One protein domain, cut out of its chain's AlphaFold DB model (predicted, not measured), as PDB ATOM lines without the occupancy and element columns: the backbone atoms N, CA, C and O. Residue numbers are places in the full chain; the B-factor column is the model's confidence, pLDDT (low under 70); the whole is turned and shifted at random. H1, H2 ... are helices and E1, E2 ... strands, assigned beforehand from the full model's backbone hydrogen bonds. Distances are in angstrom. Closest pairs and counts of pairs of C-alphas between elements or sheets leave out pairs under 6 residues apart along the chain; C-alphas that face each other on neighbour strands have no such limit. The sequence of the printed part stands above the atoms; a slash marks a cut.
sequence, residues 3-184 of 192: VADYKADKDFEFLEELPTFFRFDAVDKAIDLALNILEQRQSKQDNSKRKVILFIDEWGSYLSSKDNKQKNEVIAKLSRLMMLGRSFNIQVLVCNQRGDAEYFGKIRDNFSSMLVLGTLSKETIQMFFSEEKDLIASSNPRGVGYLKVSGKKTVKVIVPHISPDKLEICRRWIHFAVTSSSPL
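This is residues 3 to 184 of the 192 residues of an uncharacterized protein of Streptococcus suis (UniProt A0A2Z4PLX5). Two lobes lie end to end: the larger is a four-stranded parallel sheet, E2 E1 E3 E4, with H1 and H3 packed on one face and H2 and H4 beside H3, and the smaller is an antiparallel sheet, E5 E6 E7, with H5 next to it. From E7 the chain folds back to the larger lobe as the long helix H6, of which residues 164 to 169 stick out. The printed part has 182 residues with six named helices and seven named strands, in the order E1 E2 H1 E3 H2 H3 E4 H4 E5 H5 E6 E7 H6, a mixed class. It is compact, with a radius of gyration of the C-alphas of 17.1 A, and spans 49 by 41 by 33 A.

E1, residues 3 to 5, begins at C-alpha 3, (123.752, 117.374, 142.565). E2 is residues 21 to 23, and H1, residues 24 to 42, is 29.1 A long. E3, residues 52 to 57, is 16.2 A long, and H2 is residues 59 to 64. H3, residues 68 to 88, is 29.7 A long and has a kink of 30 degrees near residue 82. E4, residues 90 to 94, is 13.4 A long, and H4, residues 101 to 110, is 13.9 A long. E5 is residues 113 to 117, 13.5 A, and H5 is residues 122 to 128, 10.2 A. E6, residues 144 to 149, is 16.6 A long and begins at C-alpha 144, (132.928, 121.884, 119.926). E7 is residues 155 to 158, 10.0 A. H6, residues 164 to 180, is 24.1 A long and ends at C-alpha 180, (125.531, 104.306, 144.718).

In the parallel sheet N 22 and O 3 are 2.8 A apart between E2 and E1, N 4 and O 55 2.8 A between E1 and E3, and N 54 and O 91 2.8 A between E3 and E4, within hydrogen-bond range. E2, H1 and E3 form a split strand-helix-strand unit, with E1 between its two strands, and E3, H2, H3 and E4 form a strand-helix-strand unit of neighbour strands; both crossovers are right-handed. H1 and H3 are on the same face of this sheet, two layers. H1 runs along the strands, at 19 degrees to E3 on the local plane, at a height over the sheet of 8.2 A. H3 stands up from the sheet, its line rising 43 degrees, and lies over E4. H1 and H3 touch, closest at the C-alphas of Leu 38 and Gly 85, 6.4 A, at a steep tilt of 40 degrees. H3 touches H4 with residues 75 to 83 alone, closest at the C-alphas of Ser 79 and Ile 107, 5.6 A. H2 and H3 form a helical hairpin and only just touch, with 3 pairs of C-alphas within 8 A, closest at Leu 63 and Lys 71, 5.8 A. In the other sheet N 114 and O 148 are 2.8 A apart between E5 and E6, and N 157 and O 145 2.8 A in the hairpin E6 and E7. H5 only grazes this sheet with residues 124 to 128. H6 only grazes the parallel sheet with residues 174 to 179; the closest C-alphas of E1 and H6 are those of Val 3 and Val 178, 7.8 A. Every O i to N i+4 pair is within hydrogen-bond range in H2, H5 and H6; H1 has 13 of 15, H3 14 of 17 and H4 2 of 6, with 3 of 7 O i to N i+3 pairs.

The C-alphas farthest apart are those of Gln 45 and Ser 139, 49.0 A. The printed part has no cut. The links E1 to E2 and H5 to E6 are long, with 15 residues each. The mean pLDDT of the printed part is 89.5; residue 99, residue 101 and residues 181 to 184 are under 70.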
ATOM      1  N   VAL A   3     124.179 116.673 143.780       96.00
ATOM      2  CA  VAL A   3     123.752 117.374 142.565       96.00
ATOM      3  C   VAL A   3     122.954 118.588 142.996       96.00
ATOM      4  O   VAL A   3     121.925 118.437 143.641       96.00
ATOM      5  N   ALA A   4     123.450 119.770 142.671       96.56
ATOM      6  CA  ALA A   4     122.811 121.037 142.954       96.56
ATOM      7  C   ALA A   4     122.408 121.683 141.626       96.56
ATOM      8  O   ALA A   4     123.273 122.048 140.835       96.56
ATOM      9  N   ASP A   5     121.112 121.782 141.366       95.50
ATOM     10  CA  ASP A   5     120.551 122.355 140.144       95.50
ATOM     11  C   ASP A   5     119.820 123.657 140.484       95.50
ATOM     12  O   ASP A   5     118.696 123.644 140.994       95.50
ATOM     13  N   TYR A   6     120.465 124.796 140.222       94.44
ATOM     14  CA  TYR A   6     119.841 126.094 140.469       94.44
ATOM     15  C   TYR A   6     118.780 126.452 139.421       94.44
ATOM     16  O   TYR A   6     117.814 127.145 139.739       94.44
ATOM     17  N   LYS A   7     118.941 125.972 138.181       87.88
ATOM     18  CA  LYS A   7     118.015 126.243 137.074       87.88
ATOM     19  C   LYS A   7     116.631 125.684 137.374       87.88
ATOM     20  O   LYS A   7     115.633 126.309 137.019       87.88
ATOM     21  N   ALA A   8     116.609 124.523 138.034       85.50
ATOM     22  CA  ALA A   8     115.411 123.808 138.433       85.50
ATOM     23  C   ALA A   8     114.439 123.620 137.258       85.50
ATOM     24  O   ALA A   8     113.226 123.774 137.422       85.50
ATOM     25  N   ASP A   9     114.958 123.242 136.090       87.94
ATOM     26  CA  ASP A   9     114.159 122.888 134.919       87.94
ATOM     27  C   ASP A   9     113.991 121.359 134.786       87.94
ATOM     28  O   ASP A   9     113.992 120.632 135.780       87.94
ATOM     29  N   LYS A  10     113.767 120.852 133.570       89.50
ATOM     30  CA  LYS A  10     113.531 119.420 133.329       89.50
ATOM     31  C   LYS A  10     114.807 118.612 133.088       89.50
ATOM     32  O   LYS A  10     114.726 117.391 132.943       89.50
ATOM     33  N   ASP A  11     115.978 119.249 133.020       88.19
ATOM     34  CA  ASP A  11     117.218 118.566 132.640       88.19
ATOM     35  C   ASP A  11     117.622 117.510 133.687       88.19
ATOM     36  O   ASP A  11     118.105 116.433 133.317       88.19
ATOM     37  N   PHE A  12     117.326 117.766 134.970       92.44
ATOM     38  CA  PHE A  12     117.640 116.893 136.111       92.44
ATOM     39  C   PHE A  12     116.417 116.374 136.894       92.44
ATOM     40  O   PHE A  12     116.583 115.792 137.963       92.44
ATOM     41  N   GLU A  13     115.198 116.506 136.357       91.81
ATOM     42  CA  GLU A  13     113.935 116.085 137.008       91.81
ATOM     43  C   GLU A  13     113.947 114.610 137.460       91.81
ATOM     44  O   GLU A  13     113.450 114.264 138.526       91.81
ATOM     45  N   PHE A  14     114.634 113.738 136.718       93.00
ATOM     46  CA  PHE A  14     114.791 112.314 137.047       93.00
ATOM     47  C   PHE A  14     115.574 112.030 138.349       93.00
ATOM     48  O   PHE A  14     115.744 110.867 138.716       93.00
ATOM     49  N   LEU A  15     116.095 113.062 139.022       94.06
ATOM     50  CA  LEU A  15     116.790 112.973 140.306       94.06
ATOM     51  C   LEU A  15     115.950 113.491 141.488       94.06
ATOM     52  O   LEU A  15     116.445 113.415 142.610       94.06
ATOM     53  N   GLU A  16     114.730 114.003 141.268       90.31
ATOM     54  CA  GLU A  16     113.898 114.691 142.283       90.31
ATOM     55  C   GLU A  16     113.740 113.930 143.602       90.31
ATOM     56  O   GLU A  16     113.890 114.516 144.670       90.31
ATOM     57  N   GLU A  17     113.534 112.617 143.537       88.75
ATOM     58  CA  GLU A  17     113.302 111.772 144.716       88.75
ATOM     59  C   GLU A  17     114.589 111.397 145.477       88.75
ATOM     60  O   GLU A  17     114.555 110.661 146.467       88.75
ATOM     61  N   LEU A  18     115.764 111.842 145.015       90.88
ATOM     62  CA  LEU A  18     117.039 111.461 145.615       90.88
ATOM     63  C   LEU A  18     117.465 112.438 146.721       90.88
ATOM     64  O   LEU A  18     117.565 113.639 146.481       90.88
ATOM     65  N   PRO A  19     117.888 111.946 147.903       89.69
ATOM     66  CA  PRO A  19     118.217 112.798 149.055       89.69
ATOM     67  C   PRO A  19     119.476 113.656 148.862       89.69
ATOM     68  O   PRO A  19     119.778 114.530 149.668       89.69
ATOM     69  N   THR A  20     120.260 113.376 147.822       91.62
ATOM     70  CA  THR A  20     121.483 114.111 147.473       91.62
ATOM     71  C   THR A  20     121.311 114.967 146.219       91.62
ATOM     72  O   THR A  20     122.312 115.378 145.622       91.62
ATOM     73  N   PHE A  21     120.069 115.197 145.797       94.94
ATOM     74  CA  PHE A  21     119.705 116.163 144.774       94.94
ATOM     75  C   PHE A  21     119.058 117.383 145.434       94.94
ATOM     76  O   PHE A  21     118.207 117.264 146.310       94.94
ATOM     77  N   PHE A  22     119.513 118.565 145.041       95.31
ATOM     78  CA  PHE A  22     119.147 119.837 145.641       95.31
ATOM     79  C   PHE A  22     118.765 120.798 144.520       95.31
ATOM     80  O   PHE A  22     119.582 121.062 143.640       95.31
ATOM     81  N   ARG A  23     117.540 121.324 144.544       93.69
ATOM     82  CA  ARG A  23     117.052 122.267 143.529       93.69
ATOM     83  C   ARG A  23     116.971 123.683 144.072       93.69
ATOM     84  O   ARG A  23     116.668 123.869 145.246       93.69
ATOM     85  N   PHE A  24     117.173 124.655 143.190       91.56
ATOM     86  CA  PHE A  24     116.908 126.071 143.426       91.56
ATOM     87  C   PHE A  24     117.560 126.609 144.718       91.56
ATOM     88  O   PHE A  24     118.781 126.727 144.796       91.56
ATOM     89  N   ASP A  25     116.776 126.916 145.747       87.06
ATOM     90  CA  ASP A  25     117.239 127.466 147.022       87.06
ATOM     91  C   ASP A  25     118.012 126.448 147.878       87.06
ATOM     92  O   ASP A  25     118.800 126.826 148.745       87.06
ATOM     93  N   ALA A  26     117.862 125.151 147.605       93.44
ATOM     94  CA  ALA A  26     118.567 124.093 148.316       93.44
ATOM     95  C   ALA A  26     120.041 123.932 147.894       93.44
ATOM     96  O   ALA A  26     120.752 123.128 148.500       93.44
ATOM     97  N   VAL A  27     120.532 124.686 146.900       95.25
ATOM     98  CA  VAL A  27     121.939 124.634 146.452       95.25
ATOM     99  C   VAL A  27     122.915 124.893 147.610       95.25
ATOM    100  O   VAL A  27     123.933 124.203 147.709       95.25
ATOM    101  N   ASP A  28     122.584 125.801 148.537       95.12
ATOM    102  CA  ASP A  28     123.384 126.051 149.746       95.12
ATOM    103  C   ASP A  28     123.599 124.766 150.566       95.12
ATOM    104  O   ASP A  28     124.719 124.469 150.990       95.12
ATOM    105  N   LYS A  29     122.552 123.939 150.710       95.88
ATOM    106  CA  LYS A  29     122.605 122.682 151.474       95.88
ATOM    107  C   LYS A  29     123.584 121.682 150.860       95.88
ATOM    108  O   LYS A  29     124.256 120.961 151.595       95.88
ATOM    109  N   ALA A  30     123.706 121.648 149.532       96.56
ATOM    110  CA  ALA A  30     124.665 120.779 148.851       96.56
ATOM    111  C   ALA A  30     126.118 121.175 149.168       96.56
ATOM    112  O   ALA A  30     126.965 120.310 149.415       96.56
ATOM    113  N   ILE A  31     126.399 122.483 149.181       96.88
ATOM    114  CA  ILE A  31     127.719 123.039 149.509       96.88
ATOM    115  C   ILE A  31     128.048 122.769 150.981       96.88
ATOM    116  O   ILE A  31     129.146 122.295 151.290       96.88
ATOM    117  N   ASP A  32     127.094 123.012 151.879       96.81
ATOM    118  CA  ASP A  32     127.266 122.799 153.317       96.81
ATOM    119  C   ASP A  32     127.458 121.317 153.660       96.81
ATOM    120  O   ASP A  32     128.338 120.970 154.449       96.81
ATOM    121  N   LEU A  33     126.725 120.415 153.001       95.94
ATOM    122  CA  LEU A  33     126.925 118.976 153.155       95.94
ATOM    123  C   LEU A  33     128.321 118.544 152.688       95.94
ATOM    124  O   LEU A  33     128.983 117.758 153.367       95.94
ATOM    125  N   ALA A  34     128.808 119.070 151.560       96.62
ATOM    126  CA  ALA A  34     130.165 118.787 151.095       96.62
ATOM    127  C   ALA A  34     131.234 119.271 152.093       96.62
ATOM    128  O   ALA A  34     132.234 118.580 152.303       96.62
ATOM    129  N   LEU A  35     131.023 120.435 152.717       97.06
ATOM    130  CA  LEU A  35     131.912 120.973 153.750       97.06
ATOM    131  C   LEU A  35     131.899 120.128 155.020       97.06
ATOM    132  O   LEU A  35     132.966 119.829 155.546       97.06
ATOM    133  N   ASN A  36     130.726 119.690 155.469       96.38
ATOM    134  CA  ASN A  36     130.608 118.806 156.625       96.38
ATOM    135  C   ASN A  36     131.354 117.481 156.377       96.38
ATOM    136  O   ASN A  36     132.154 117.049 157.203       96.38
ATOM    137  N   ILE A  37     131.200 116.885 155.188       94.94
ATOM    138  CA  ILE A  37     131.965 115.687 154.805       94.94
ATOM    139  C   ILE A  37     133.479 115.956 154.851       94.94
ATOM    140  O   ILE A  37     134.238 115.125 155.350       94.94
ATOM    141  N   LEU A  38     133.937 117.105 154.340       96.31
ATOM    142  CA  LEU A  38     135.345 117.497 154.429       96.31
ATOM    143  C   LEU A  38     135.807 117.583 155.892       96.31
ATOM    144  O   LEU A  38     136.856 117.036 156.227       96.31
ATOM    145  N   GLU A  39     135.031 118.233 156.754       96.19
ATOM    146  CA  GLU A  39     135.350 118.422 158.172       96.19
ATOM    147  C   GLU A  39     135.426 117.101 158.933       96.19
ATOM    148  O   GLU A  39     136.420 116.852 159.614       96.19
ATOM    149  N   GLN A  40     134.450 116.211 158.745       95.62
ATOM    150  CA  GLN A  40     134.453 114.885 159.366       95.62
ATOM    151  C   GLN A  40     135.661 114.048 158.945       95.62
ATOM    152  O   GLN A  40     136.221 113.304 159.757       95.62
ATOM    153  N   ARG A  41     136.099 114.174 157.687       94.88
ATOM    154  CA  ARG A  41     137.312 113.503 157.202       94.88
ATOM    155  C   ARG A  41     138.580 114.116 157.783       94.88
ATOM    156  O   ARG A  41     139.484 113.384 158.181       94.88
ATOM    157  N   GLN A  42     138.643 115.444 157.889       94.88
ATOM    158  CA  GLN A  42     139.760 116.148 158.526       94.88
ATOM    159  C   GLN A  42     139.901 115.775 160.005       94.88
ATOM    160  O   GLN A  42     141.017 115.556 160.479       94.88
ATOM    161  N   SER A  43     138.782 115.642 160.718       95.31
ATOM    162  CA  SER A  43     138.745 115.253 162.128       95.31
ATOM    163  C   SER A  43     138.819 113.736 162.355       95.31
ATOM    164  O   SER A  43     138.710 113.297 163.499       95.31
ATOM    165  N   LYS A  44     138.988 112.929 161.293       92.94
ATOM    166  CA  LYS A  44     139.025 111.450 161.319       92.94
ATOM    167  C   LYS A  44     137.753 110.775 161.861       92.94
ATOM    168  O   LYS A  44     137.787 109.593 162.204       92.94
ATOM    169  N   GLN A  45     136.637 111.504 161.923       92.38
ATOM    170  CA  GLN A  45     135.319 110.944 162.246       92.38
ATOM    171  C   GLN A  45     134.777 110.112 161.074       92.38
ATOM    172  O   GLN A  45     134.185 109.059 161.294       92.38
ATOM    173  N   ASP A  46     135.051 110.540 159.837       89.25
ATOM    174  CA  ASP A  46     134.857 109.751 158.618       89.25
ATOM    175  C   ASP A  46     136.222 109.338 158.046       89.25
ATOM    176  O   ASP A  46     136.975 110.162 157.533       89.25
ATOM    177  N   ASN A  47     136.553 108.046 158.100       87.56
ATOM    178  CA  ASN A  47     137.782 107.504 157.498       87.56
ATOM    179  C   ASN A  47     137.559 106.972 156.069       87.56
ATOM    180  O   ASN A  47     138.424 106.301 155.495       87.56
ATOM    181  N   SER A  48     136.390 107.242 155.482       85.50
ATOM    182  CA  SER A  48     136.039 106.800 154.142       85.50
ATOM    183  C   SER A  48     136.926 107.442 153.082       85.50
ATOM    184  O   SER A  48     137.096 108.656 153.009       85.50
ATOM    185  N   LYS A  49     137.418 106.610 152.162       83.25
ATOM    186  CA  LYS A  49     138.095 107.061 150.936       83.25
ATOM    187  C   LYS A  49     137.124 107.248 149.770       83.25
ATOM    188  O   LYS A  49     137.555 107.449 148.633       83.25
ATOM    189  N   ARG A  50     135.812 107.155 150.024       87.12
ATOM    190  CA  ARG A  50     134.774 107.287 148.997       87.12
ATOM    191  C   ARG A  50     134.890 108.641 148.311       87.12
ATOM    192  O   ARG A  50     134.915 109.685 148.969       87.12
ATOM    193  N   LYS A  51     134.888 108.611 146.980       91.00
ATOM    194  CA  LYS A  51     134.871 109.818 146.167       91.00
ATOM    195  C   LYS A  51     133.552 110.564 146.349       91.00
ATOM    196  O   LYS A  51     132.485 109.975 146.190       91.00
ATOM    197  N   VAL A  52     133.634 111.852 146.649       93.44
ATOM    198  CA  VAL A  52     132.478 112.751 146.675       93.44
ATOM    199  C   VAL A  52     132.633 113.745 145.540       93.44
ATOM    200  O   VAL A  52     133.703 114.306 145.332       93.44
ATOM    201  N   ILE A  53     131.562 113.918 144.778       94.94
ATOM    202  CA  ILE A  53     131.481 114.899 143.702       94.94
ATOM    203  C   ILE A  53     130.357 115.847 144.078       94.94
ATOM    204  O   ILE A  53     129.232 115.376 144.231       94.94
ATOM    205  N   LEU A  54     130.672 117.126 144.245       96.56
ATOM    206  CA  LEU A  54     129.708 118.215 144.305       96.56
ATOM    207  C   LEU A  54     129.579 118.784 142.894       96.56
ATOM    208  O   LEU A  54     130.524 119.385 142.389       96.56
ATOM    209  N   PHE A  55     128.444 118.538 142.255       96.38
ATOM    210  CA  PHE A  55     128.098 119.083 140.951       96.38
ATOM    211  C   PHE A  55     127.113 120.231 141.146       96.38
ATOM    212  O   PHE A  55     126.095 120.033 141.803       96.38
ATOM    213  N   ILE A  56     127.421 121.402 140.595       95.94
ATOM    214  CA  ILE A  56     126.567 122.588 140.661       95.94
ATOM    215  C   ILE A  56     126.286 123.063 139.240       95.94
ATOM    216  O   ILE A  56     127.218 123.448 138.529       95.94
ATOM    217  N   ASP A  57     125.017 123.051 138.847       94.44
ATOM    218  CA  ASP A  57     124.562 123.652 137.600       94.44
ATOM    219  C   ASP A  57     124.077 125.090 137.813       94.44
ATOM    220  O   ASP A  57     123.555 125.435 138.876       94.44
ATOM    221  N   GLU A  58     124.274 125.930 136.797       91.88
ATOM    222  CA  GLU A  58     123.928 127.361 136.804       91.88
ATOM    223  C   GLU A  58     124.557 128.173 137.959       91.88
ATOM    224  O   GLU A  58     123.906 128.971 138.641       91.88
ATOM    225  N   TRP A  59     125.871 128.025 138.163       92.88
ATOM    226  CA  TRP A  59     126.597 128.709 139.246       92.88
ATOM    227  C   TRP A  59     126.534 130.238 139.204       92.88
ATOM    228  O   TRP A  59     126.418 130.874 140.252       92.88
ATOM    229  N   GLY A  60     126.614 130.848 138.018       90.56
ATOM    230  CA  GLY A  60     126.577 132.307 137.896       90.56
ATOM    231  C   GLY A  60     125.219 132.871 138.299       90.56
ATOM    232  O   GLY A  60     125.147 133.858 139.033       90.56
ATOM    233  N   SER A  61     124.146 132.200 137.883       91.31
ATOM    234  CA  SER A  61     122.771 132.531 138.256       91.31
ATOM    235  C   SER A  61     122.549 132.354 139.763       91.31
ATOM    236  O   SER A  61     122.010 133.250 140.415       91.31
ATOM    237  N   TYR A  62     123.051 131.256 140.337       93.88
ATOM    238  CA  TYR A  62     123.015 131.013 141.777       93.88
ATOM    239  C   TYR A  62     123.740 132.108 142.568       93.88
ATOM    240  O   TYR A  62     123.151 132.700 143.469       93.88
ATOM    241  N   LEU A  63     124.985 132.446 142.213       92.12
ATOM    242  CA  LEU A  63     125.711 133.529 142.879       92.12
ATOM    243  C   LEU A  63     124.998 134.871 142.726       92.12
ATOM    244  O   LEU A  63     124.927 135.634 143.683       92.12
ATOM    245  N   SER A  64     124.455 135.167 141.546       91.19
ATOM    246  CA  SER A  64     123.750 136.426 141.279       91.19
ATOM    247  C   SER A  64     122.491 136.605 142.128       91.19
ATOM    248  O   SER A  64     122.088 137.739 142.366       91.19
ATOM    249  N   SER A  65     121.898 135.510 142.613       92.62
ATOM    250  CA  SER A  65     120.753 135.546 143.533       92.62
ATOM    251  C   SER A  65     121.107 136.006 144.951       92.62
ATOM    252  O   SER A  65     120.219 136.348 145.729       92.62
ATOM    253  N   LYS A  66     122.398 135.995 145.300       92.12
ATOM    254  CA  LYS A  66     122.905 136.310 146.635       92.12
ATOM    255  C   LYS A  66     123.326 137.774 146.738       92.12
ATOM    256  O   LYS A  66     123.805 138.370 145.770       92.12
ATOM    257  N   ASP A  67     123.222 138.339 147.939       94.56
ATOM    258  CA  ASP A  67     123.828 139.641 148.227       94.56
ATOM    259  C   ASP A  67     125.371 139.558 148.236       94.56
ATOM    260  O   ASP A  67     125.965 138.479 148.251       94.56
ATOM    261  N   ASN A  68     126.059 140.704 148.235       90.62
ATOM    262  CA  ASN A  68     127.526 140.737 148.163       90.62
ATOM    263  C   ASN A  68     128.223 140.014 149.328       90.62
ATOM    264  O   ASN A  68     129.308 139.458 149.145       90.62
ATOM    265  N   LYS A  69     127.630 140.020 150.526       93.81
ATOM    266  CA  LYS A  69     128.197 139.333 151.688       93.81
ATOM    267  C   LYS A  69     128.060 137.822 151.503       93.81
ATOM    268  O   LYS A  69     129.057 137.107 151.583       93.81
ATOM    269  N   GLN A  70     126.863 137.362 151.160       93.88
ATOM    270  CA  GLN A  70     126.558 135.962 150.882       93.88
ATOM    271  C   GLN A  70     127.383 135.410 149.710       93.88
ATOM    272  O   GLN A  70     127.940 134.319 149.822       93.88
ATOM    273  N   LYS A  71     127.540 136.168 148.613       91.94
ATOM    274  CA  LYS A  71     128.412 135.796 147.480       91.94
ATOM    275  C   LYS A  71     129.831 135.491 147.957       91.94
ATOM    276  O   LYS A  71     130.381 134.440 147.633       91.94
ATOM    277  N   ASN A  72     130.419 136.385 148.755       90.38
ATOM    278  CA  ASN A  72     131.776 136.211 149.273       90.38
ATOM    279  C   ASN A  72     131.894 134.990 150.196       90.38
ATOM    280  O   ASN A  72     132.870 134.244 150.100       90.38
ATOM    281  N   GLU A  73     130.901 134.753 151.054       93.19
ATOM    282  CA  GLU A  73     130.850 133.574 151.927       93.19
ATOM    283  C   GLU A  73     130.782 132.273 151.116       93.19
ATOM    284  O   GLU A  73     131.563 131.347 151.347       93.19
ATOM    285  N   VAL A  74     129.904 132.215 150.115       93.75
ATOM    286  CA  VAL A  74     129.734 131.060 149.225       93.75
ATOM    287  C   VAL A  74     131.000 130.789 148.402       93.75
ATOM    288  O   VAL A  74     131.444 129.641 148.303       93.75
ATOM    289  N   ILE A  75     131.643 131.831 147.866       91.50
ATOM    290  CA  ILE A  75     132.921 131.709 147.149       91.50
ATOM    291  C   ILE A  75     134.020 131.187 148.086       91.50
ATOM    292  O   ILE A  75     134.796 130.312 147.693       91.50
ATOM    293  N   ALA A  76     134.081 131.664 149.333       91.62
ATOM    294  CA  ALA A  76     135.049 131.186 150.319       91.62
ATOM    295  C   ALA A  76     134.828 129.704 150.673       91.62
ATOM    296  O   ALA A  76     135.788 128.925 150.700       91.62
ATOM    297  N   LYS A  77     133.567 129.292 150.871       94.38
ATOM    298  CA  LYS A  77     133.167 127.891 151.076       94.38
ATOM    299  C   LYS A  77     133.630 127.001 149.918       94.38
ATOM    300  O   LYS A  77     134.310 125.995 150.144       94.38
ATOM    301  N   LEU A  78     133.343 127.400 148.675       93.75
ATOM    302  CA  LEU A  78     133.746 126.644 147.486       93.75
ATOM    303  C   LEU A  78     135.274 126.598 147.323       93.75
ATOM    304  O   LEU A  78     135.832 125.549 147.002       93.75
ATOM    305  N   SER A  79     135.972 127.703 147.613       91.56
ATOM    306  CA  SER A  79     137.439 127.754 147.609       91.56
ATOM    307  C   SER A  79     138.039 126.733 148.569       91.56
ATOM    308  O   SER A  79     138.939 125.984 148.190       91.56
ATOM    309  N   ARG A  80     137.528 126.670 149.806       93.31
ATOM    310  CA  ARG A  80     137.984 125.710 150.819       93.31
ATOM    311  C   ARG A  80     137.800 124.271 150.337       93.31
ATOM    312  O   ARG A  80     138.731 123.473 150.457       93.31
ATOM    313  N   LEU A  81     136.640 123.958 149.752       95.00
ATOM    314  CA  LEU A  81     136.364 122.645 149.163       95.00
ATOM    315  C   LEU A  81     137.354 122.289 148.054       95.00
ATOM    316  O   LEU A  81     137.890 121.186 148.054       95.00
ATOM    317  N   MET A  82     137.641 123.207 147.132       91.88
ATOM    318  CA  MET A  82     138.567 122.930 146.031       91.88
ATOM    319  C   MET A  82     140.017 122.770 146.502       91.88
ATOM    320  O   MET A  82     140.712 121.865 146.045       91.88
ATOM    321  N   MET A  83     140.466 123.613 147.436       90.50
ATOM    322  CA  MET A  83     141.845 123.591 147.933       90.50
ATOM    323  C   MET A  83     142.136 122.357 148.791       90.50
ATOM    324  O   MET A  83     143.160 121.702 148.608       90.50
ATOM    325  N   LEU A  84     141.246 122.032 149.731       93.38
ATOM    326  CA  LEU A  84     141.484 120.969 150.713       93.38
ATOM    327  C   LEU A  84     140.844 119.642 150.302       93.38
ATOM    328  O   LEU A  84     141.393 118.576 150.580       93.38
ATOM    329  N   GLY A  85     139.706 119.691 149.607       92.12
ATOM    330  CA  GLY A  85     138.911 118.517 149.255       92.12
ATOM    331  C   GLY A  85     139.655 117.501 148.400       92.12
ATOM    332  O   GLY A  85     139.423 116.302 148.551       92.12
ATOM    333  N   ARG A  86     140.626 117.936 147.585       85.75
ATOM    334  CA  ARG A  86     141.443 117.037 146.756       85.75
ATOM    335  C   ARG A  86     142.143 115.953 147.582       85.75
ATOM    336  O   ARG A  86     142.118 114.790 147.185       85.75
ATOM    337  N   SER A  87     142.711 116.309 148.734       90.81
ATOM    338  CA  SER A  87     143.388 115.366 149.641       90.81
ATOM    339  C   SER A  87     142.421 114.393 150.320       90.81
ATOM    340  O   SER A  87     142.828 113.323 150.764       90.81
ATOM    341  N   PHE A  88     141.134 114.740 150.353       93.75
ATOM    342  CA  PHE A  88     140.064 113.951 150.957       93.75
ATOM    343  C   PHE A  88     139.126 113.328 149.917       93.75
ATOM    344  O   PHE A  88     138.031 112.900 150.265       93.75
ATOM    345  N   ASN A  89     139.541 113.241 148.646       93.06
ATOM    346  CA  ASN A  89     138.765 112.667 147.540       93.06
ATOM    347  C   ASN A  89     137.386 113.334 147.325       93.06
ATOM    348  O   ASN A  89     136.407 112.675 146.968       93.06
ATOM    349  N   ILE A  90     137.316 114.645 147.554       95.00
ATOM    350  CA  ILE A  90     136.162 115.508 147.284       95.00
ATOM    351  C   ILE A  90     136.497 116.361 146.057       95.00
ATOM    352  O   ILE A  90     137.550 116.996 146.001       95.00
ATOM    353  N   GLN A  91     135.623 116.350 145.055       94.06
ATOM    354  CA  GLN A  91     135.778 117.098 143.809       94.06
ATOM    355  C   GLN A  91     134.578 118.005 143.582       94.06
ATOM    356  O   GLN A  91     133.443 117.620 143.855       94.06
ATOM    357  N   VAL A  92     134.843 119.189 143.047       94.94
ATOM    358  CA  VAL A  92     133.828 120.172 142.679       94.94
ATOM    359  C   VAL A  92     133.754 120.233 141.155       94.94
ATOM    360  O   VAL A  92     134.783 120.358 140.493       94.94
ATOM    361  N   LEU A  93     132.547 120.132 140.607       94.88
ATOM    362  CA  LEU A  93     132.233 120.426 139.215       94.88
ATOM    363  C   LEU A  93     131.201 121.544 139.182       94.88
ATOM    364  O   LEU A  93     130.185 121.474 139.866       94.88
ATOM    365  N   VAL A  94     131.475 122.559 138.375       93.19
ATOM    366  CA  VAL A  94     130.600 123.713 138.203       93.19
ATOM    367  C   VAL A  94     130.301 123.891 136.723       93.19
ATOM    368  O   VAL A  94     131.220 123.865 135.901       93.19
ATOM    369  N   CYS A  95     129.030 124.102 136.404       92.06
ATOM    370  CA  CYS A  95     128.551 124.459 135.079       92.06
ATOM    371  C   CYS A  95     127.976 125.881 135.093       92.06
ATOM    372  O   CYS A  95     127.388 126.333 136.076       92.06
ATOM    373  N   ASN A  96     128.208 126.618 134.005       87.88
ATOM    374  CA  ASN A  96     127.647 127.948 133.807       87.88
ATOM    375  C   ASN A  96     127.595 128.288 132.316       87.88
ATOM    376  O   ASN A  96     128.436 127.821 131.546       87.88
ATOM    377  N   GLN A  97     126.661 129.153 131.919       78.62
ATOM    378  CA  GLN A  97     126.567 129.616 130.529       78.62
ATOM    379  C   GLN A  97     127.638 130.650 130.169       78.62
ATOM    380  O   GLN A  97     128.083 130.702 129.023       78.62
ATOM    381  N   ARG A  98     128.057 131.486 131.131       70.62
ATOM    382  CA  ARG A  98     129.073 132.530 130.925       70.62
ATOM    383  C   ARG A  98     130.235 132.396 131.897       70.62
ATOM    384  O   ARG A  98     130.061 132.171 133.091       70.62
ATOM    385  N   GLY A  99     131.441 132.550 131.373       65.75
ATOM    386  CA  GLY A  99     132.683 132.505 132.129       65.75
ATOM    387  C   GLY A  99     133.095 133.866 132.679       65.75
ATOM    388  O   GLY A  99     134.212 134.291 132.403       65.75
ATOM    389  N   ASP A 100     132.206 134.574 133.375       71.38
ATOM    390  CA  ASP A 100     132.500 135.940 133.824       71.38
ATOM    391  C   ASP A 100     133.344 135.948 135.110       71.38
ATOM    392  O   ASP A 100     133.150 135.137 136.021       71.38
ATOM    393  N   ALA A 101     134.280 136.902 135.200       68.25
ATOM    394  CA  ALA A 101     135.241 136.998 136.301       68.25
ATOM    395  C   ALA A 101     134.585 137.176 137.676       68.25
ATOM    396  O   ALA A 101     135.101 136.660 138.670       68.25
ATOM    397  N   GLU A 102     133.434 137.852 137.724       72.94
ATOM    398  CA  GLU A 102     132.658 138.066 138.949       72.94
ATOM    399  C   GLU A 102     132.276 136.743 139.629       72.94
ATOM    400  O   GLU A 102     132.289 136.655 140.854       72.94
ATOM    401  N   TYR A 103     132.006 135.687 138.854       77.81
ATOM    402  CA  TYR A 103     131.513 134.423 139.403       77.81
ATOM    403  C   TYR A 103     132.614 133.517 139.959       77.81
ATOM    404  O   TYR A 103     132.326 132.625 140.754       77.81
ATOM    405  N   PHE A 104     133.873 133.712 139.558       75.94
ATOM    406  CA  PHE A 104     134.970 132.834 139.983       75.94
ATOM    407  C   PHE A 104     136.128 133.563 140.672       75.94
ATOM    408  O   PHE A 104     136.978 132.894 141.248       75.94
ATOM    409  N   GLY A 105     136.199 134.899 140.657       73.75
ATOM    410  CA  GLY A 105     137.195 135.685 141.399       73.75
ATOM    411  C   GLY A 105     138.602 135.059 141.441       73.75
ATOM    412  O   GLY A 105     139.163 134.674 140.415       73.75
ATOM    413  N   LYS A 106     139.159 134.901 142.652       75.75
ATOM    414  CA  LYS A 106     140.447 134.214 142.890       75.75
ATOM    415  C   LYS A 106     140.350 132.681 142.879       75.75
ATOM    416  O   LYS A 106     141.374 132.012 142.796       75.75
ATOM    417  N   ILE A 107     139.145 132.111 142.966       78.50
ATOM    418  CA  ILE A 107     138.963 130.653 143.026       78.50
ATOM    419  C   ILE A 107     139.210 129.975 141.677       78.50
ATOM    420  O   ILE A 107     139.408 128.764 141.639       78.50
ATOM    421  N   ARG A 108     139.266 130.750 140.584       78.06
ATOM    422  CA  ARG A 108     139.666 130.290 139.246       78.06
ATOM    423  C   ARG A 108     140.925 129.424 139.279       78.06
ATOM    424  O   ARG A 108     140.940 128.364 138.665       78.06
ATOM    425  N   ASP A 109     141.961 129.867 139.983       79.38
ATOM    426  CA  ASP A 109     143.269 129.200 139.959       79.38
ATOM    427  C   ASP A 109     143.237 127.835 140.673       79.38
ATOM    428  O   ASP A 109     144.114 126.998 140.467       79.38
ATOM    429  N   ASN A 110     142.181 127.566 141.452       84.00
ATOM    430  CA  ASN A 110     141.942 126.267 142.078       84.00
ATOM    431  C   ASN A 110     141.284 125.254 141.120       84.00
ATOM    432  O   ASN A 110     141.276 124.056 141.418       84.00
ATOM    433  N   PHE A 111     140.752 125.689 139.970       86.50
ATOM    434  CA  PHE A 111     140.228 124.777 138.955       86.50
ATOM    435  C   PHE A 111     141.375 124.160 138.158       86.50
ATOM    436  O   PHE A 111     141.993 124.787 137.302       86.50
ATOM    437  N   SER A 112     141.625 122.873 138.395       87.81
ATOM    438  CA  SER A 112     142.658 122.131 137.669       87.81
ATOM    439  C   SER A 112     142.297 121.849 136.213       87.81
ATOM    440  O   SER A 112     143.184 121.536 135.422       87.81
ATOM    441  N   SER A 113     141.009 121.881 135.874       90.88
ATOM    442  CA  SER A 113     140.506 121.531 134.551       90.88
ATOM    443  C   SER A 113     139.341 122.429 134.178       90.88
ATOM    444  O   SER A 113     138.485 122.711 135.014       90.88
ATOM    445  N   MET A 114     139.281 122.817 132.909       91.25
ATOM    446  CA  MET A 114     138.223 123.653 132.375       91.25
ATOM    447  C   MET A 114     137.823 123.219 130.975       91.25
ATOM    448  O   MET A 114     138.664 123.142 130.083       91.25
ATOM    449  N   LEU A 115     136.529 122.977 130.794       93.00
ATOM    450  CA  LEU A 115     135.914 122.682 129.510       93.00
ATOM    451  C   LEU A 115     135.047 123.872 129.102       93.00
ATOM    452  O   LEU A 115     134.084 124.189 129.794       93.00
ATOM    453  N   VAL A 116     135.372 124.500 127.977       92.06
ATOM    454  CA  VAL A 116     134.546 125.551 127.371       92.06
ATOM    455  C   VAL A 116     134.055 125.078 126.011       92.06
ATOM    456  O   VAL A 116     134.812 124.459 125.267       92.06
ATOM    457  N   LEU A 117     132.791 125.338 125.684       92.81
ATOM    458  CA  LEU A 117     132.141 124.857 124.463       92.81
ATOM    459  C   LEU A 117     131.376 125.988 123.775       92.81
ATOM    460  O   LEU A 117     130.913 126.920 124.425       92.81
ATOM    461  N   GLY A 118     131.190 125.861 122.464       91.62
ATOM    462  CA  GLY A 118     130.372 126.774 121.675       91.62
ATOM    463  C   GLY A 118     131.018 128.145 121.474       91.62
ATOM    464  O   GLY A 118     132.212 128.260 121.183       91.62
ATOM    465  N   THR A 119     130.197 129.191 121.575       90.25
ATOM    466  CA  THR A 119     130.647 130.575 121.386       90.25
ATOM    467  C   THR A 119     131.216 131.124 122.689       90.25
ATOM    468  O   THR A 119     130.547 131.114 123.717       90.25
ATOM    469  N   LEU A 120     132.449 131.615 122.633       88.62
ATOM    470  CA  LEU A 120     133.208 132.133 123.761       88.62
ATOM    471  C   LEU A 120     133.306 133.655 123.664       88.62
ATOM    472  O   LEU A 120     133.733 134.199 122.643       88.62
ATOM    473  N   SER A 121     132.944 134.340 124.748       87.44
ATOM    474  CA  SER A 121     133.148 135.784 124.864       87.44
ATOM    475  C   SER A 121     134.638 136.129 124.969       87.44
ATOM    476  O   SER A 121     135.464 135.294 125.362       87.44
ATOM    477  N   LYS A 122     134.997 137.379 124.648       87.25
ATOM    478  CA  LYS A 122     136.377 137.866 124.813       87.25
ATOM    479  C   LYS A 122     136.813 137.775 126.275       87.25
ATOM    480  O   LYS A 122     137.958 137.432 126.545       87.25
ATOM    481  N   GLU A 123     135.889 138.019 127.196       85.56
ATOM    482  CA  GLU A 123     136.066 137.936 128.643       85.56
ATOM    483  C   GLU A 123     136.384 136.501 129.070       85.56
ATOM    484  O   GLU A 123     137.378 136.282 129.756       85.56
ATOM    485  N   THR A 124     135.625 135.512 128.584       85.69
ATOM    486  CA  THR A 124     135.872 134.083 128.857       85.69
ATOM    487  C   THR A 124     137.259 133.659 128.366       85.69
ATOM    488  O   THR A 124     138.019 133.010 129.089       85.69
ATOM    489  N   ILE A 125     137.625 134.055 127.140       89.19
ATOM    490  CA  ILE A 125     138.944 133.757 126.562       89.19
ATOM    491  C   ILE A 125     140.049 134.431 127.381       89.19
ATOM    492  O   ILE A 125     141.029 133.788 127.752       89.19
ATOM    493  N   GLN A 126     139.888 135.713 127.707       87.19
ATOM    494  CA  GLN A 126     140.833 136.468 128.523       87.19
ATOM    495  C   GLN A 126     141.004 135.856 129.915       87.19
ATOM    496  O   GLN A 126     142.110 135.851 130.450       87.19
ATOM    497  N   MET A 127     139.922 135.364 130.508       83.56
ATOM    498  CA  MET A 127     139.917 134.857 131.870       83.56
ATOM    499  C   MET A 127     140.622 133.508 131.995       83.56
ATOM    500  O   MET A 127     141.358 133.301 132.964       83.56
ATOM    501  N   PHE A 128     140.396 132.601 131.041       85.12
ATOM    502  CA  PHE A 128     140.825 131.206 131.155       85.12
ATOM    503  C   PHE A 128     141.944 130.807 130.193       85.12
ATOM    504  O   PHE A 128     142.688 129.867 130.476       85.12
ATOM    505  N   PHE A 129     142.119 131.540 129.098       88.19
ATOM    506  CA  PHE A 129     143.074 131.238 128.029       88.19
ATOM    507  C   PHE A 129     143.985 132.434 127.726       88.19
ATOM    508  O   PHE A 129     144.429 132.601 126.598       88.19
ATOM    509  N   SER A 130     144.286 133.273 128.725       86.38
ATOM    510  CA  SER A 130     145.079 134.503 128.560       86.38
ATOM    511  C   SER A 130     146.412 134.312 127.829       86.38
ATOM    512  O   SER A 130     146.807 135.196 127.074       86.38
ATOM    513  N   GLU A 131     147.081 133.181 128.049       86.50
ATOM    514  CA  GLU A 131     148.382 132.828 127.458       86.50
ATOM    515  C   GLU A 131     148.258 132.037 126.145       86.50
ATOM    516  O   GLU A 131     149.238 131.846 125.438       86.50
ATOM    517  N   GLU A 132     147.053 131.572 125.807       88.62
ATOM    518  CA  GLU A 132     146.792 130.658 124.688       88.62
ATOM    519  C   GLU A 132     145.721 131.214 123.734       88.62
ATOM    520  O   GLU A 132     145.150 130.460 122.952       88.62
ATOM    521  N   LYS A 133     145.425 132.521 123.790       88.38
ATOM    522  CA  LYS A 133     144.290 133.137 123.075       88.38
ATOM    523  C   LYS A 133     144.293 132.836 121.581       88.38
ATOM    524  O   LYS A 133     143.239 132.550 121.026       88.38
ATOM    525  N   ASP A 134     145.471 132.847 120.961       87.69
ATOM    526  CA  ASP A 134     145.639 132.621 119.521       87.69
ATOM    527  C   ASP A 134     145.278 131.186 119.096       87.69
ATOM    528  O   ASP A 134     145.022 130.922 117.923       87.69
ATOM    529  N   LEU A 135     145.219 130.246 120.047       87.00
ATOM    530  CA  LEU A 135     144.807 128.859 119.816       87.00
ATOM    531  C   LEU A 135     143.284 128.670 119.923       87.00
ATOM    532  O   LEU A 135     142.762 127.617 119.532       87.00
ATOM    533  N   ILE A 136     142.567 129.663 120.460       92.81
ATOM    534  CA  ILE A 136     141.156 129.562 120.830       92.81
ATOM    535  C   ILE A 136     140.280 130.316 119.832       92.81
ATOM    536  O   ILE A 136     140.255 131.543 119.782       92.81
ATOM    537  N   ALA A 137     139.479 129.572 119.072       92.44
ATOM    538  CA  ALA A 137     138.420 130.148 118.262       92.44
ATOM    539  C   ALA A 137     137.275 130.623 119.167       92.44
ATOM    540  O   ALA A 137     136.769 129.862 119.995       92.44
ATOM    541  N   SER A 138     136.836 131.868 118.977       89.12
ATOM    542  CA  SER A 138     135.708 132.454 119.714       89.12
ATOM    543  C   SER A 138     134.355 131.901 119.274       89.12
ATOM    544  O   SER A 138     133.423 131.872 120.065       89.12
ATOM    545  N   SER A 139     134.230 131.435 118.033       92.94
ATOM    546  CA  SER A 139     132.990 130.876 117.494       92.94
ATOM    547  C   SER A 139     133.187 129.409 117.141       92.94
ATOM    548  O   SER A 139     133.774 129.089 116.106       92.94
ATOM    549  N   ASN A 140     132.689 128.513 117.993       92.69
ATOM    550  CA  ASN A 140     132.684 127.076 117.736       92.69
ATOM    551  C   ASN A 140     131.248 126.570 117.544       92.69
ATOM    552  O   ASN A 140     130.334 127.047 118.224       92.69
ATOM    553  N   PRO A 141     131.036 125.568 116.671       92.75
ATOM    554  CA  PRO A 141     129.768 124.854 116.594       92.75
ATOM    555  C   PRO A 141     129.372 124.234 117.940       92.75
ATOM    556  O   PRO A 141     130.215 123.975 118.804       92.75
ATOM    557  N   ARG A 142     128.080 123.934 118.104       90.19
ATOM    558  CA  ARG A 142     127.570 123.241 119.296       90.19
ATOM    559  C   ARG A 142     128.338 121.934 119.525       90.19
ATOM    560  O   ARG A 142     128.542 121.157 118.598       90.19
ATOM    561  N   GLY A 143     128.746 121.705 120.772       91.62
ATOM    562  CA  GLY A 143     129.525 120.530 121.171       91.62
ATOM    563  C   GLY A 143     131.023 120.626 120.866       91.62
ATOM    564  O   GLY A 143     131.767 119.748 121.281       91.62
ATOM    565  N   VAL A 144     131.500 121.681 120.204       95.44
ATOM    566  CA  VAL A 144     132.928 121.884 119.926       95.44
ATOM    567  C   VAL A 144     133.490 122.951 120.857       95.44
ATOM    568  O   VAL A 144     132.834 123.957 121.123       95.44
ATOM    569  N   GLY A 145     134.715 122.756 121.336       94.94
ATOM    570  CA  GLY A 145     135.407 123.764 122.130       94.94
ATOM    571  C   GLY A 145     136.773 123.300 122.603       94.94
ATOM    572  O   GLY A 145     137.477 122.610 121.865       94.94
ATOM    573  N   TYR A 146     137.153 123.683 123.818       95.25
ATOM    574  CA  TYR A 146     138.513 123.527 124.323       95.25
ATOM    575  C   TYR A 146     138.530 122.997 125.753       95.25
ATOM    576  O   TYR A 146     137.739 123.414 126.600       95.25
ATOM    577  N   LEU A 147     139.461 122.083 126.014       94.50
ATOM    578  CA  LEU A 147     139.754 121.543 127.333       94.50
ATOM    579  C   LEU A 147     141.146 122.005 127.763       94.50
ATOM    580  O   LEU A 147     142.153 121.618 127.164       94.50
ATOM    581  N   LYS A 148     141.187 122.794 128.834       92.25
ATOM    582  CA  LYS A 148     142.405 123.173 129.545       92.25
ATOM    583  C   LYS A 148     142.570 122.271 130.760       92.25
ATOM    584  O   LYS A 148     141.632 122.106 131.534       92.25
ATOM    585  N   VAL A 149     143.755 121.695 130.943       92.25
ATOM    586  CA  VAL A 149     144.105 120.909 132.135       92.25
ATOM    587  C   VAL A 149     145.451 121.395 132.647       92.25
ATOM    588  O   VAL A 149     146.403 121.496 131.878       92.25
ATOM    589  N   SER A 150     145.538 121.680 133.943       87.62
ATOM    590  CA  SER A 150     146.750 122.173 134.595       87.62
ATOM    591  C   SER A 150     147.949 121.272 134.293       87.62
ATOM    592  O   SER A 150     147.895 120.058 134.500       87.62
ATOM    593  N   GLY A 151     149.038 121.878 133.814       87.50
ATOM    594  CA  GLY A 151     150.266 121.174 133.434       87.50
ATOM    595  C   GLY A 151     150.198 120.426 132.098       87.50
ATOM    596  O   GLY A 151     151.106 119.657 131.792       87.50
ATOM    597  N   LYS A 152     149.142 120.615 131.298       91.56
ATOM    598  CA  LYS A 152     149.008 120.036 129.956       91.56
ATOM    599  C   LYS A 152     148.701 121.121 128.932       91.56
ATOM    600  O   LYS A 152     148.108 122.144 129.257       91.56
ATOM    601  N   LYS A 153     149.068 120.857 127.677       91.50
ATOM    602  CA  LYS A 153     148.679 121.699 126.543       91.50
ATOM    603  C   LYS A 153     147.157 121.682 126.384       91.50
ATOM    604  O   LYS A 153     146.556 120.606 126.444       91.50
ATOM    605  N   THR A 154     146.555 122.845 126.146       94.38
ATOM    606  CA  THR A 154     145.128 122.941 125.824       94.38
ATOM    607  C   THR A 154     144.810 122.185 124.533       94.38
ATOM    608  O   THR A 154     145.544 122.262 123.543       94.38
ATOM    609  N   VAL A 155     143.704 121.438 124.537       94.81
ATOM    610  CA  VAL A 155     143.271 120.619 123.397       94.81
ATOM    611  C   VAL A 155     141.880 121.013 122.928       94.81
ATOM    612  O   VAL A 155     141.007 121.339 123.733       94.81
ATOM    613  N   LYS A 156     141.660 120.947 121.613       95.88
ATOM    614  CA  LYS A 156     140.324 121.070 121.030       95.88
ATOM    615  C   LYS A 156     139.549 119.776 121.272       95.88
ATOM    616  O   LYS A 156     140.091 118.688 121.089       95.88
ATOM    617  N   VAL A 157     138.288 119.896 121.664       96.19
ATOM    618  CA  VAL A 157     137.413 118.762 121.975       96.19
ATOM    619  C   VAL A 157     136.114 118.835 121.188       96.19
ATOM    620  O   VAL A 157     135.620 119.918 120.865       96.19
ATOM    621  N   ILE A 158     135.569 117.658 120.885       96.00
ATOM    622  CA  ILE A 158     134.270 117.479 120.240       96.00
ATOM    623  C   ILE A 158     133.454 116.561 121.144       96.00
ATOM    624  O   ILE A 158     133.775 115.385 121.311       96.00
ATOM    625  N   VAL A 159     132.417 117.119 121.753       93.31
ATOM    626  CA  VAL A 159     131.438 116.388 122.550       93.31
ATOM    627  C   VAL A 159     130.453 115.726 121.586       93.31
ATOM    628  O   VAL A 159     129.867 116.416 120.748       93.31
ATOM    629  N   PRO A 160     130.269 114.398 121.666       89.38
ATOM    630  CA  PRO A 160     129.382 113.692 120.758       89.38
ATOM    631  C   PRO A 160     127.929 114.123 120.968       89.38
ATOM    632  O   PRO A 160     127.480 114.327 122.096       89.38
ATOM    633  N   HIS A 161     127.172 114.199 119.873       88.88
ATOM    634  CA  HIS A 161     125.723 114.329 119.957       88.88
ATOM    635  C   HIS A 161     125.125 113.050 120.557       88.88
ATOM    636  O   HIS A 161     125.389 111.941 120.081       88.88
ATOM    637  N   ILE A 162     124.298 113.205 121.587       88.50
ATOM    638  CA  ILE A 162     123.636 112.097 122.275       88.50
ATOM    639  C   ILE A 162     122.203 111.996 121.744       88.50
ATOM    640  O   ILE A 162     121.429 112.942 121.855       88.50
ATOM    641  N   SER A 163     121.856 110.862 121.126       91.38
ATOM    642  CA  SER A 163     120.473 110.582 120.716       91.38
ATOM    643  C   SER A 163     119.567 110.395 121.941       91.38
ATOM    644  O   SER A 163     120.077 110.024 122.999       91.38
ATOM    645  N   PRO A 164     118.239 110.571 121.821       89.88
ATOM    646  CA  PRO A 164     117.312 110.376 122.939       89.88
ATOM    647  C   PRO A 164     117.490 109.036 123.677       89.88
ATOM    648  O   PRO A 164     117.611 109.026 124.899       89.88
ATOM    649  N   ASP A 165     117.644 107.922 122.954       89.75
ATOM    650  CA  ASP A 165     117.858 106.600 123.572       89.75
ATOM    651  C   ASP A 165     119.162 106.527 124.381       89.75
ATOM    652  O   ASP A 165     119.223 105.938 125.461       89.75
ATOM    653  N   LYS A 166     120.231 107.156 123.876       91.81
ATOM    654  CA  LYS A 166     121.514 107.227 124.585       91.81
ATOM    655  C   LYS A 166     121.446 108.184 125.772       91.81
ATOM    656  O   LYS A 166     122.132 107.950 126.763       91.81
ATOM    657  N   LEU A 167     120.624 109.229 125.690       90.81
ATOM    658  CA  LEU A 167     120.411 110.161 126.791       90.81
ATOM    659  C   LEU A 167     119.760 109.447 127.973       90.81
ATOM    660  O   LEU A 167     120.189 109.648 129.104       90.81
ATOM    661  N   GLU A 168     118.805 108.555 127.718       91.44
ATOM    662  CA  GLU A 168     118.190 107.750 128.774       91.44
ATOM    663  C   GLU A 168     119.205 106.821 129.456       91.44
ATOM    664  O   GLU A 168     119.246 106.701 130.681       91.44
ATOM    665  N   ILE A 169     120.121 106.234 128.682       92.06
ATOM    666  CA  ILE A 169     121.248 105.476 129.242       92.06
ATOM    667  C   ILE A 169     122.115 106.381 130.131       92.06
ATOM    668  O   ILE A 169     122.457 105.993 131.249       92.06
ATOM    669  N   CYS A 170     122.448 107.594 129.680       91.62
ATOM    670  CA  CYS A 170     123.201 108.560 130.482       91.62
ATOM    671  C   CYS A 170     122.474 108.925 131.784       91.62
ATOM    672  O   CYS A 170     123.105 108.917 132.840       91.62
ATOM    673  N   ARG A 171     121.160 109.181 131.739       93.56
ATOM    674  CA  ARG A 171     120.343 109.466 132.929       93.56
ATOM    675  C   ARG A 171     120.397 108.324 133.932       93.56
ATOM    676  O   ARG A 171     120.662 108.561 135.106       93.56
ATOM    677  N   ARG A 172     120.270 107.076 133.472       91.25
ATOM    678  CA  ARG A 172     120.401 105.886 134.330       91.25
ATOM    679  C   ARG A 172     121.779 105.785 134.984       91.25
ATOM    680  O   ARG A 172     121.862 105.462 136.168       91.25
ATOM    681  N   TRP A 173     122.855 106.092 134.257       91.12
ATOM    682  CA  TRP A 173     124.209 106.128 134.825       91.12
ATOM    683  C   TRP A 173     124.388 107.246 135.852       91.12
ATOM    684  O   TRP A 173     124.995 107.009 136.895       91.12
ATOM    685  N   ILE A 174     123.853 108.440 135.588       91.94
ATOM    686  CA  ILE A 174     123.884 109.559 136.538       91.94
ATOM    687  C   ILE A 174     123.095 109.185 137.791       91.94
ATOM    688  O   ILE A 174     123.634 109.273 138.890       91.94
ATOM    689  N   HIS A 175     121.870 108.683 137.632       92.38
ATOM    690  CA  HIS A 175     121.041 108.214 138.737       92.38
ATOM    691  C   HIS A 175     121.789 107.165 139.567       92.38
ATOM    692  O   HIS A 175     121.931 107.325 140.776       92.38
ATOM    693  N   PHE A 176     122.370 106.143 138.927       88.81
ATOM    694  CA  PHE A 176     123.206 105.155 139.610       88.81
ATOM    695  C   PHE A 176     124.397 105.792 140.338       88.81
ATOM    696  O   PHE A 176     124.686 105.422 141.472       88.81
ATOM    697  N   ALA A 177     125.099 106.756 139.741       87.12
ATOM    698  CA  ALA A 177     126.219 107.437 140.389       87.12
ATOM    699  C   ALA A 177     125.771 108.246 141.618       87.12
ATOM    700  O   ALA A 177     126.478 108.279 142.629       87.12
ATOM    701  N   VAL A 178     124.594 108.872 141.567       85.88
ATOM    702  CA  VAL A 178     124.002 109.601 142.695       85.88
ATOM    703  C   VAL A 178     123.571 108.627 143.799       85.88
ATOM    704  O   VAL A 178     123.972 108.817 144.948       85.88
ATOM    705  N   THR A 179     122.893 107.523 143.470       83.62
ATOM    706  CA  THR A 179     122.392 106.547 144.459       83.62
ATOM    707  C   THR A 179     123.464 105.632 145.042       83.62
ATOM    708  O   THR A 179     123.498 105.418 146.249       83.62
ATOM    709  N   SER A 180     124.404 105.131 144.238       70.50
ATOM    710  CA  SER A 180     125.531 104.306 144.718       70.50
ATOM    711  C   SER A 180     126.471 105.084 145.643       70.50
ATOM    712  O   SER A 180     127.199 104.507 146.457       70.50
ATOM    713  N   SER A 181     126.417 106.416 145.570       58.25
ATOM    714  CA  SER A 181     127.081 107.316 146.505       58.25
ATOM    715  C   SER A 181     126.355 107.483 147.845       58.25
ATOM    716  O   SER A 181     126.914 108.139 148.722       58.25
ATOM    717  N   SER A 182     125.153 106.920 148.003       51.16
ATOM    718  CA  SER A 182     124.224 107.157 149.112       51.16
ATOM    719  C   SER A 182     124.305 106.088 150.215       51.16
ATOM    720  O   SER A 182     123.442 105.229 150.349       51.16
ATOM    721  N   PRO A 183     125.327 106.158 151.073       52.59
ATOM    722  CA  PRO A 183     125.113 106.018 152.503       52.59
ATOM    723  C   PRO A 183     125.299 107.378 153.184       52.59
ATOM    724  O   PRO A 183     125.629 107.440 154.359       52.59
ATOM    725  N   LEU A 184     125.108 108.477 152.442       50.50
ATOM    726  CA  LEU A 184     125.013 109.826 153.005       50.50
ATOM    727  C   LEU A 184     123.685 110.032 153.753       50.50
ATOM    728  O   LEU A 184     123.568 110.980 154.513       50.50
TER     729      LEU A 184